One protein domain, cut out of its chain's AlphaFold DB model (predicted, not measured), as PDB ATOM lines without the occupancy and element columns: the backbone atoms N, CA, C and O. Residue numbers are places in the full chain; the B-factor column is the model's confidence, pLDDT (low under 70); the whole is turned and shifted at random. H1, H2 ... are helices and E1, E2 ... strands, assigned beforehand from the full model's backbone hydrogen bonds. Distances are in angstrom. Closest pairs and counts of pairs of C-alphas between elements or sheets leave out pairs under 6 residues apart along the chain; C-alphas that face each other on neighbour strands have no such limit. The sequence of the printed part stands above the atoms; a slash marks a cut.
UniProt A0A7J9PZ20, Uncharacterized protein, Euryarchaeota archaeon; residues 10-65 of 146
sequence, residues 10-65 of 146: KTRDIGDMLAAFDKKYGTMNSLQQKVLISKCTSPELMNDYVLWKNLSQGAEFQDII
ATOM      1  N   LYS A  10      34.890 -39.586 -24.274       86.75
ATOM      2  CA  LYS A  10      35.591 -40.833 -23.969       86.75
ATOM      3  C   LYS A  10      36.722 -41.022 -24.980       86.75
ATOM      4  O   LYS A  10      36.698 -40.473 -26.078       86.75
ATOM      5  N   THR A  11      37.683 -41.884 -24.654       86.38
ATOM      6  CA  THR A  11      38.795 -42.236 -25.561       86.38
ATOM      7  C   THR A  11      38.305 -42.697 -26.933       86.38
ATOM      8  O   THR A  11      38.925 -42.395 -27.947       86.38
ATOM      9  N   ARG A  12      37.162 -43.394 -26.969       87.44
ATOM     10  CA  ARG A  12      36.513 -43.802 -28.214       87.44
ATOM     11  C   ARG A  12      36.069 -42.604 -29.056       87.44
ATOM     12  O   ARG A  12      36.370 -42.593 -30.238       87.44
ATOM     13  N   ASP A  13      35.414 -41.610 -28.458       89.69
ATOM     14  CA  ASP A  13      34.909 -40.431 -29.177       89.69
ATOM     15  C   ASP A  13      36.067 -39.633 -29.797       89.69
ATOM     16  O   ASP A  13      36.003 -39.211 -30.950       89.69
ATOM     17  N   ILE A  14      37.178 -39.510 -29.059       91.44
ATOM     18  CA  ILE A  14      38.417 -38.904 -29.564       91.44
ATOM     19  C   ILE A  14      38.964 -39.711 -30.748       91.44
ATOM     20  O   ILE A  14      39.293 -39.132 -31.781       91.44
ATOM     21  N   GLY A  15      39.043 -41.040 -30.621       92.19
ATOM     22  CA  GLY A  15      39.508 -41.921 -31.695       92.19
ATOM     23  C   GLY A  15      38.644 -41.835 -32.956       92.19
ATOM     24  O   GLY A  15      39.179 -41.702 -34.056       92.19
ATOM     25  N   ASP A  16      37.321 -41.837 -32.792       92.94
ATOM     26  CA  ASP A  16      36.354 -41.706 -33.884       92.94
ATOM     27  C   ASP A  16      36.508 -40.339 -34.590       92.94
ATOM     28  O   ASP A  16      36.478 -40.269 -35.822       92.94
ATOM     29  N   MET A  17      36.765 -39.261 -33.837       93.81
ATOM     30  CA  MET A  17      37.013 -37.925 -34.395       93.81
ATOM     31  C   MET A  17      38.350 -37.828 -35.144       93.81
ATOM     32  O   MET A  17      38.403 -37.263 -36.238       93.81
ATOM     33  N   LEU A  18      39.427 -38.400 -34.596       94.25
ATOM     34  CA  LEU A  18      40.731 -38.455 -35.269       94.25
ATOM     35  C   LEU A  18      40.630 -39.215 -36.599       94.25
ATOM     36  O   LEU A  18      41.083 -38.715 -37.628       94.25
ATOM     37  N   ALA A  19      39.943 -40.360 -36.605       95.12
ATOM     38  CA  ALA A  19      39.691 -41.131 -37.819       95.12
ATOM     39  C   ALA A  19      38.842 -40.355 -38.845       95.12
ATOM     40  O   ALA A  19      39.064 -40.461 -40.057       95.12
ATOM     41  N   ALA A  20      37.877 -39.550 -38.387       95.56
ATOM     42  CA  ALA A  20      37.091 -38.684 -39.262       95.56
ATOM     43  C   ALA A  20      37.958 -37.603 -39.929       95.56
ATOM     44  O   ALA A  20      37.789 -37.332 -41.121       95.56
ATOM     45  N   PHE A  21      38.915 -37.024 -39.200       96.50
ATOM     46  CA  PHE A  21      39.862 -36.066 -39.762       96.50
ATOM     47  C   PHE A  21      40.831 -36.696 -40.762       96.50
ATOM     48  O   PHE A  21      41.003 -36.142 -41.852       96.50
ATOM     49  N   ASP A  22      41.378 -37.874 -40.451       95.38
ATOM     50  CA  ASP A  22      42.194 -38.650 -41.391       95.38
ATOM     51  C   ASP A  22      41.430 -38.899 -42.695       95.38
ATOM     52  O   ASP A  22      41.935 -38.643 -43.787       95.38
ATOM     53  N   LYS A  23      40.156 -39.295 -42.606       96.56
ATOM     54  CA  LYS A  23      39.309 -39.503 -43.786       96.56
ATOM     55  C   LYS A  23      39.025 -38.210 -44.561       96.56
ATOM     56  O   LYS A  23      38.983 -38.238 -45.790       96.56
ATOM     57  N   LYS A  24      38.791 -37.088 -43.870       96.19
ATOM     58  CA  LYS A  24      38.413 -35.798 -44.486       96.19
ATOM     59  C   LYS A  24      39.602 -35.091 -45.144       96.19
ATOM     60  O   LYS A  24      39.445 -34.443 -46.180       96.19
ATOM     61  N   TYR A  25      40.788 -35.198 -44.553       95.69
ATOM     62  CA  TYR A  25      41.940 -34.369 -44.916       95.69
ATOM     63  C   TYR A  25      43.200 -35.157 -45.284       95.69
ATOM     64  O   TYR A  25      44.119 -34.577 -45.874       95.69
ATOM     65  N   GLY A  26      43.248 -36.453 -44.980       95.12
ATOM     66  CA  GLY A  26      44.378 -37.345 -45.227       95.12
ATOM     67  C   GLY A  26      45.441 -37.260 -44.138       95.12
ATOM     68  O   GLY A  26      45.726 -38.246 -43.477       95.12
ATOM     69  N   THR A  27      46.045 -36.083 -43.954       95.00
ATOM     70  CA  THR A  27      47.053 -35.848 -42.908       95.00
ATOM     71  C   THR A  27      46.869 -34.480 -42.266       95.00
ATOM     72  O   THR A  27      46.359 -33.546 -42.892       95.00
ATOM     73  N   MET A  28      47.371 -34.324 -41.039       93.44
ATOM     74  CA  MET A  28      47.405 -33.027 -40.355       93.44
ATOM     75  C   MET A  28      48.104 -31.950 -41.195       93.44
ATOM     76  O   MET A  28      47.627 -30.822 -41.291       93.44
ATOM     77  N   ASN A  29      49.218 -32.307 -41.844       95.31
ATOM     78  CA  ASN A  29      49.985 -31.378 -42.671       95.31
ATOM     79  C   ASN A  29      49.160 -30.877 -43.864       95.31
ATOM     80  O   ASN A  29      49.203 -29.691 -44.177       95.31
ATOM     81  N   SER A  30      48.371 -31.749 -44.498       95.38
ATOM     82  CA  SER A  30      47.447 -31.370 -45.578       95.38
ATOM     83  C   SER A  30      46.426 -30.332 -45.103       95.38
ATOM     84  O   SER A  30      46.228 -29.306 -45.759       95.38
ATOM     85  N   LEU A  31      45.827 -30.541 -43.927       95.56
ATOM     86  CA  LEU A  31      44.901 -29.576 -43.336       95.56
ATOM     87  C   LEU A  31      45.596 -28.252 -42.988       95.56
ATOM     88  O   LEU A  31      45.085 -27.188 -43.333       95.56
ATOM     89  N   GLN A  32      46.786 -28.298 -42.385       95.06
ATOM     90  CA  GLN A  32      47.571 -27.100 -42.082       95.06
ATOM     91  C   GLN A  32      47.860 -26.282 -43.348       95.06
ATOM     92  O   GLN A  32      47.680 -25.065 -43.348       95.06
ATOM     93  N   GLN A  33      48.255 -26.934 -44.446       94.88
ATOM     94  CA  GLN A  33      48.470 -26.260 -45.729       94.88
ATOM     95  C   GLN A  33      47.184 -25.606 -46.244       94.88
ATOM     96  O   GLN A  33      47.214 -24.448 -46.653       94.88
ATOM     97  N   LYS A  34      46.036 -26.292 -46.164       94.06
ATOM     98  CA  LYS A  34      44.734 -25.715 -46.546       94.06
ATOM     99  C   LYS A  34      44.384 -24.474 -45.718       94.06
ATOM    100  O   LYS A  34      43.956 -23.473 -46.290       94.06
ATOM    101  N   VAL A  35      44.612 -24.503 -44.402       94.38
ATOM    102  CA  VAL A  35      44.414 -23.341 -43.517       94.38
ATOM    103  C   VAL A  35      45.303 -22.173 -43.952       94.38
ATOM    104  O   VAL A  35      44.801 -21.061 -44.122       94.38
ATOM    105  N   LEU A  36      46.591 -22.426 -44.202       92.44
ATOM    106  CA  LEU A  36      47.553 -21.403 -44.625       92.44
ATOM    107  C   LEU A  36      47.206 -20.797 -45.990       92.44
ATOM    108  O   LEU A  36      47.208 -19.575 -46.131       92.44
ATOM    109  N   ILE A  37      46.851 -21.627 -46.975       93.50
ATOM    110  CA  ILE A  37      46.419 -21.179 -48.309       93.50
ATOM    111  C   ILE A  37      45.153 -20.326 -48.199       93.50
ATOM    112  O   ILE A  37      45.048 -19.287 -48.847       93.50
ATOM    113  N   SER A  38      44.222 -20.718 -47.324       91.69
ATOM    114  CA  SER A  38      43.032 -19.922 -47.018       91.69
ATOM    115  C   SER A  38      43.324 -18.677 -46.172       91.69
ATOM    116  O   SER A  38      42.400 -17.949 -45.845       91.69
ATOM    117  N   LYS A  39      44.578 -18.417 -45.777       92.06
ATOM    118  CA  LYS A  39      44.965 -17.305 -44.888       92.06
ATOM    119  C   LYS A  39      44.131 -17.255 -43.600       92.06
ATOM    120  O   LYS A  39      43.784 -16.179 -43.121       92.06
ATOM    121  N   CYS A  40      43.785 -18.427 -43.063       87.31
ATOM    122  CA  CYS A  40      42.943 -18.585 -41.874       87.31
ATOM    123  C   CYS A  40      41.547 -17.940 -41.983       87.31
ATOM    124  O   CYS A  40      40.919 -17.678 -40.959       87.31
ATOM    125  N   THR A  41      41.034 -17.679 -43.191       90.44
ATOM    126  CA  THR A  41      39.709 -17.058 -43.354       90.44
ATOM    127  C   THR A  41      38.564 -18.058 -43.298       90.44
ATOM    128  O   THR A  41      37.416 -17.636 -43.226       90.44
ATOM    129  N   SER A  42      38.842 -19.365 -43.349       93.50
ATOM    130  CA  SER A  42      37.832 -20.408 -43.160       93.50
ATOM    131  C   SER A  42      37.773 -20.822 -41.685       93.50
ATOM    132  O   SER A  42      38.701 -21.489 -41.210       93.50
ATOM    133  N   PRO A  43      36.692 -20.479 -40.954       93.44
ATOM    134  CA  PRO A  43      36.530 -20.897 -39.565       93.44
ATOM    135  C   PRO A  43      36.468 -22.417 -39.425       93.44
ATOM    136  O   PRO A  43      36.984 -22.954 -38.454       93.44
ATOM    137  N   GLU A  44      35.883 -23.118 -40.403       93.50
ATOM    138  CA  GLU A  44      35.796 -24.581 -40.401       93.50
ATOM    139  C   GLU A  44      37.187 -25.224 -40.455       93.50
ATOM    140  O   GLU A  44      37.523 -26.024 -39.589       93.50
ATOM    141  N   LEU A  45      38.028 -24.829 -41.420       94.38
ATOM    142  CA  LEU A  45      39.381 -25.382 -41.541       94.38
ATOM    143  C   LEU A  45      40.228 -25.069 -40.305       94.38
ATOM    144  O   LEU A  45      40.995 -25.918 -39.851       94.38
ATOM    145  N   MET A  46      40.092 -23.856 -39.762       94.38
ATOM    146  CA  MET A  46      40.816 -23.452 -38.561       94.38
ATOM    147  C   MET A  46      40.363 -24.256 -37.337       94.38
ATOM    148  O   MET A  46      41.208 -24.761 -36.600       94.38
ATOM    149  N   ASN A  47      39.052 -24.414 -37.142       93.88
ATOM    150  CA  ASN A  47      38.496 -25.199 -36.042       93.88
ATOM    151  C   ASN A  47      38.928 -26.660 -36.129       93.88
ATOM    152  O   ASN A  47      39.414 -27.203 -35.140       93.88
ATOM    153  N   ASP A  48      38.822 -27.268 -37.309       95.31
ATOM    154  CA  ASP A  48      39.225 -28.656 -37.529       95.31
ATOM    155  C   ASP A  48      40.723 -28.846 -37.258       95.31
ATOM    156  O   ASP A  48      41.117 -29.805 -36.597       95.31
ATOM    157  N   TYR A  49      41.570 -27.911 -37.707       95.19
ATOM    158  CA  TYR A  49      43.014 -27.978 -37.477       95.19
ATOM    159  C   TYR A  49      43.367 -27.862 -35.997       95.19
ATOM    160  O   TYR A  49      44.148 -28.660 -35.476       95.19
ATOM    161  N   VAL A  50      42.789 -26.874 -35.310       94.19
ATOM    162  CA  VAL A  50      43.001 -26.681 -33.874       94.19
ATOM    163  C   VAL A  50      42.515 -27.908 -33.112       94.19
ATOM    164  O   VAL A  50      43.243 -28.406 -32.254       94.19
ATOM    165  N   LEU A  51      41.328 -28.425 -33.435       93.75
ATOM    166  CA  LEU A  51      40.778 -29.589 -32.755       93.75
ATOM    167  C   LEU A  51      41.666 -30.814 -32.970       93.75
ATOM    168  O   LEU A  51      42.113 -31.413 -31.994       93.75
ATOM    169  N   TRP A  52      41.987 -31.148 -34.222       95.75
ATOM    170  CA  TRP A  52      42.821 -32.306 -34.528       95.75
ATOM    171  C   TRP A  52      44.172 -32.206 -33.817       95.75
ATOM    172  O   TRP A  52      44.584 -33.147 -33.144       95.75
ATOM    173  N   LYS A  53      44.846 -31.052 -33.899       95.50
ATOM    174  CA  LYS A  53      46.162 -30.853 -33.282       95.50
ATOM    175  C   LYS A  53      46.135 -31.108 -31.776       95.50
ATOM    176  O   LYS A  53      47.007 -31.809 -31.271       95.50
ATOM    177  N   ASN A  54      45.152 -30.550 -31.071       94.88
ATOM    178  CA  ASN A  54      45.038 -30.727 -29.624       94.88
ATOM    179  C   ASN A  54      44.687 -32.177 -29.262       94.88
ATOM    180  O   ASN A  54      45.322 -32.757 -28.383       94.88
ATOM    181  N   LEU A  55      43.737 -32.797 -29.972       93.56
ATOM    182  CA  LEU A  55      43.352 -34.190 -29.728       93.56
ATOM    183  C   LEU A  55      44.522 -35.159 -29.960       93.56
ATOM    184  O   LEU A  55      44.755 -36.045 -29.142       93.56
ATOM    185  N   SER A  56      45.316 -34.963 -31.019       92.00
ATOM    186  CA  SER A  56      46.516 -35.770 -31.287       92.00
ATOM    187  C   SER A  56      47.607 -35.619 -30.224       92.00
ATOM    188  O   SER A  56      48.450 -36.500 -30.088       92.00
ATOM    189  N   GLN A  57      47.601 -34.520 -29.468       93.62
ATOM    190  CA  GLN A  57      48.521 -34.275 -28.353       93.62
ATOM    191  C   GLN A  57      47.978 -34.779 -27.007       93.62
ATOM    192  O   GLN A  57      48.610 -34.564 -25.976       93.62
ATOM    193  N   GLY A  58      46.829 -35.461 -27.005       90.19
ATOM    194  CA  GLY A  58      46.220 -36.012 -25.796       90.19
ATOM    195  C   GLY A  58      45.413 -34.997 -24.990       90.19
ATOM    196  O   GLY A  58      45.215 -35.203 -23.795       90.19
ATOM    197  N   ALA A  59      44.953 -33.903 -25.606       90.25
ATOM    198  CA  ALA A  59      44.049 -32.980 -24.934       90.25
ATOM    199  C   ALA A  59      42.724 -33.673 -24.572       90.25
ATOM    200  O   ALA A  59      42.125 -34.376 -25.390       90.25
ATOM    201  N   GLU A  60      42.245 -33.427 -23.354       87.50
ATOM    202  CA  GLU A  60      40.882 -33.782 -22.967       87.50
ATOM    203  C   GLU A  60      39.886 -32.827 -23.631       87.50
ATOM    204  O   GLU A  60      40.144 -31.628 -23.765       87.50
ATOM    205  N   PHE A  61      38.721 -33.354 -24.007       88.56
ATOM    206  CA  PHE A  61      37.662 -32.560 -24.612       88.56
ATOM    207  C   PHE A  61      36.346 -32.729 -23.861       88.56
ATOM    208  O   PHE A  61      36.034 -33.797 -23.322       88.56
ATOM    209  N   GLN A  62      35.576 -31.646 -23.815       90.25
ATOM    210  CA  GLN A  62      34.255 -31.649 -23.216       90.25
ATOM    211  C   GLN A  62      33.304 -30.749 -23.997       90.25
ATOM    212  O   GLN A  62      33.650 -29.619 -24.341       90.25
ATOM    213  N   ASP A  63      32.081 -31.227 -24.187       89.44
ATOM    214  CA  ASP A  63      30.992 -30.415 -24.702       89.44
ATOM    215  C   ASP A  63      30.255 -29.756 -23.547       89.44
ATOM    216  O   ASP A  63      29.949 -30.384 -22.528       89.44
ATOM    217  N   ILE A  64      29.945 -28.476 -23.721       91.81
ATOM    218  CA  ILE A  64      29.155 -27.700 -22.774       91.81
ATOM    219  C   ILE A  64      27.860 -27.304 -23.471       91.81
ATOM    220  O   ILE A  64      27.849 -26.442 -24.347       91.81
ATOM    221  N   ILE A  65      26.759 -27.925 -23.059       90.12
ATOM    222  CA  ILE A  65      25.422 -27.630 -23.570       90.12
ATOM    223  C   ILE A  65      24.730 -26.715 -22.566       90.12
ATOM    224  O   ILE A  65      24.576 -27.069 -21.399       90.12
TER     225      ILE A  65
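This is residues 10 to 65 of the 146 residues of an uncharacterized protein of Euryarchaeota archaeon (UniProt A0A7J9PZ20). The longest helix, H1, turns a corner into H2, and H3 folds back from H2 as a helical hairpin and packs across H1, while the last stretch, E1, is a short tail apart from the three helices. The printed part has 56 residues, mostly helix, in the order H1, H2, H3, E1. It is compact, with a radius of gyration of the C-alphas of 11.6 A and spans of 33 by 25 by 17 A.

H1, residues 11 to 25, begins at C-alpha 11 (38.795, -42.236, -25.561) and is 21.1 A long. H3, residues 43 to 56, is 19.7 A long, and H2, residues 28 to 37, 14.3 A. E1, residues 62 to 65, spans 9.7 A and ends at C-alpha 65 (25.422, -27.630, -23.570).

H1 and H3 touch, closest at the C-alphas of Leu 18 and Trp 52, 6.5 A apart, at a steep tilt of 49 degrees, opposite ways. H2 and H3, a hairpin, touch, closest at the C-alphas of Val 35 and Leu 45, 5.8 A, at a shallow tilt of 28 degrees. H1 and H2 are close but not clearly touching, closest at the C-alphas of Tyr 25 and Leu 31, 5.9 A. E1 pairs with no named strand. In H1, H2 and H3 every O i to N i+4 pair is within hydrogen-bond range.

The two C-alphas farthest apart, those of Lys 10 and Ile 37, are 33.1 A apart. The printed part has no cut, the three links are tight, and no printed residue is under 70 in pLDDT.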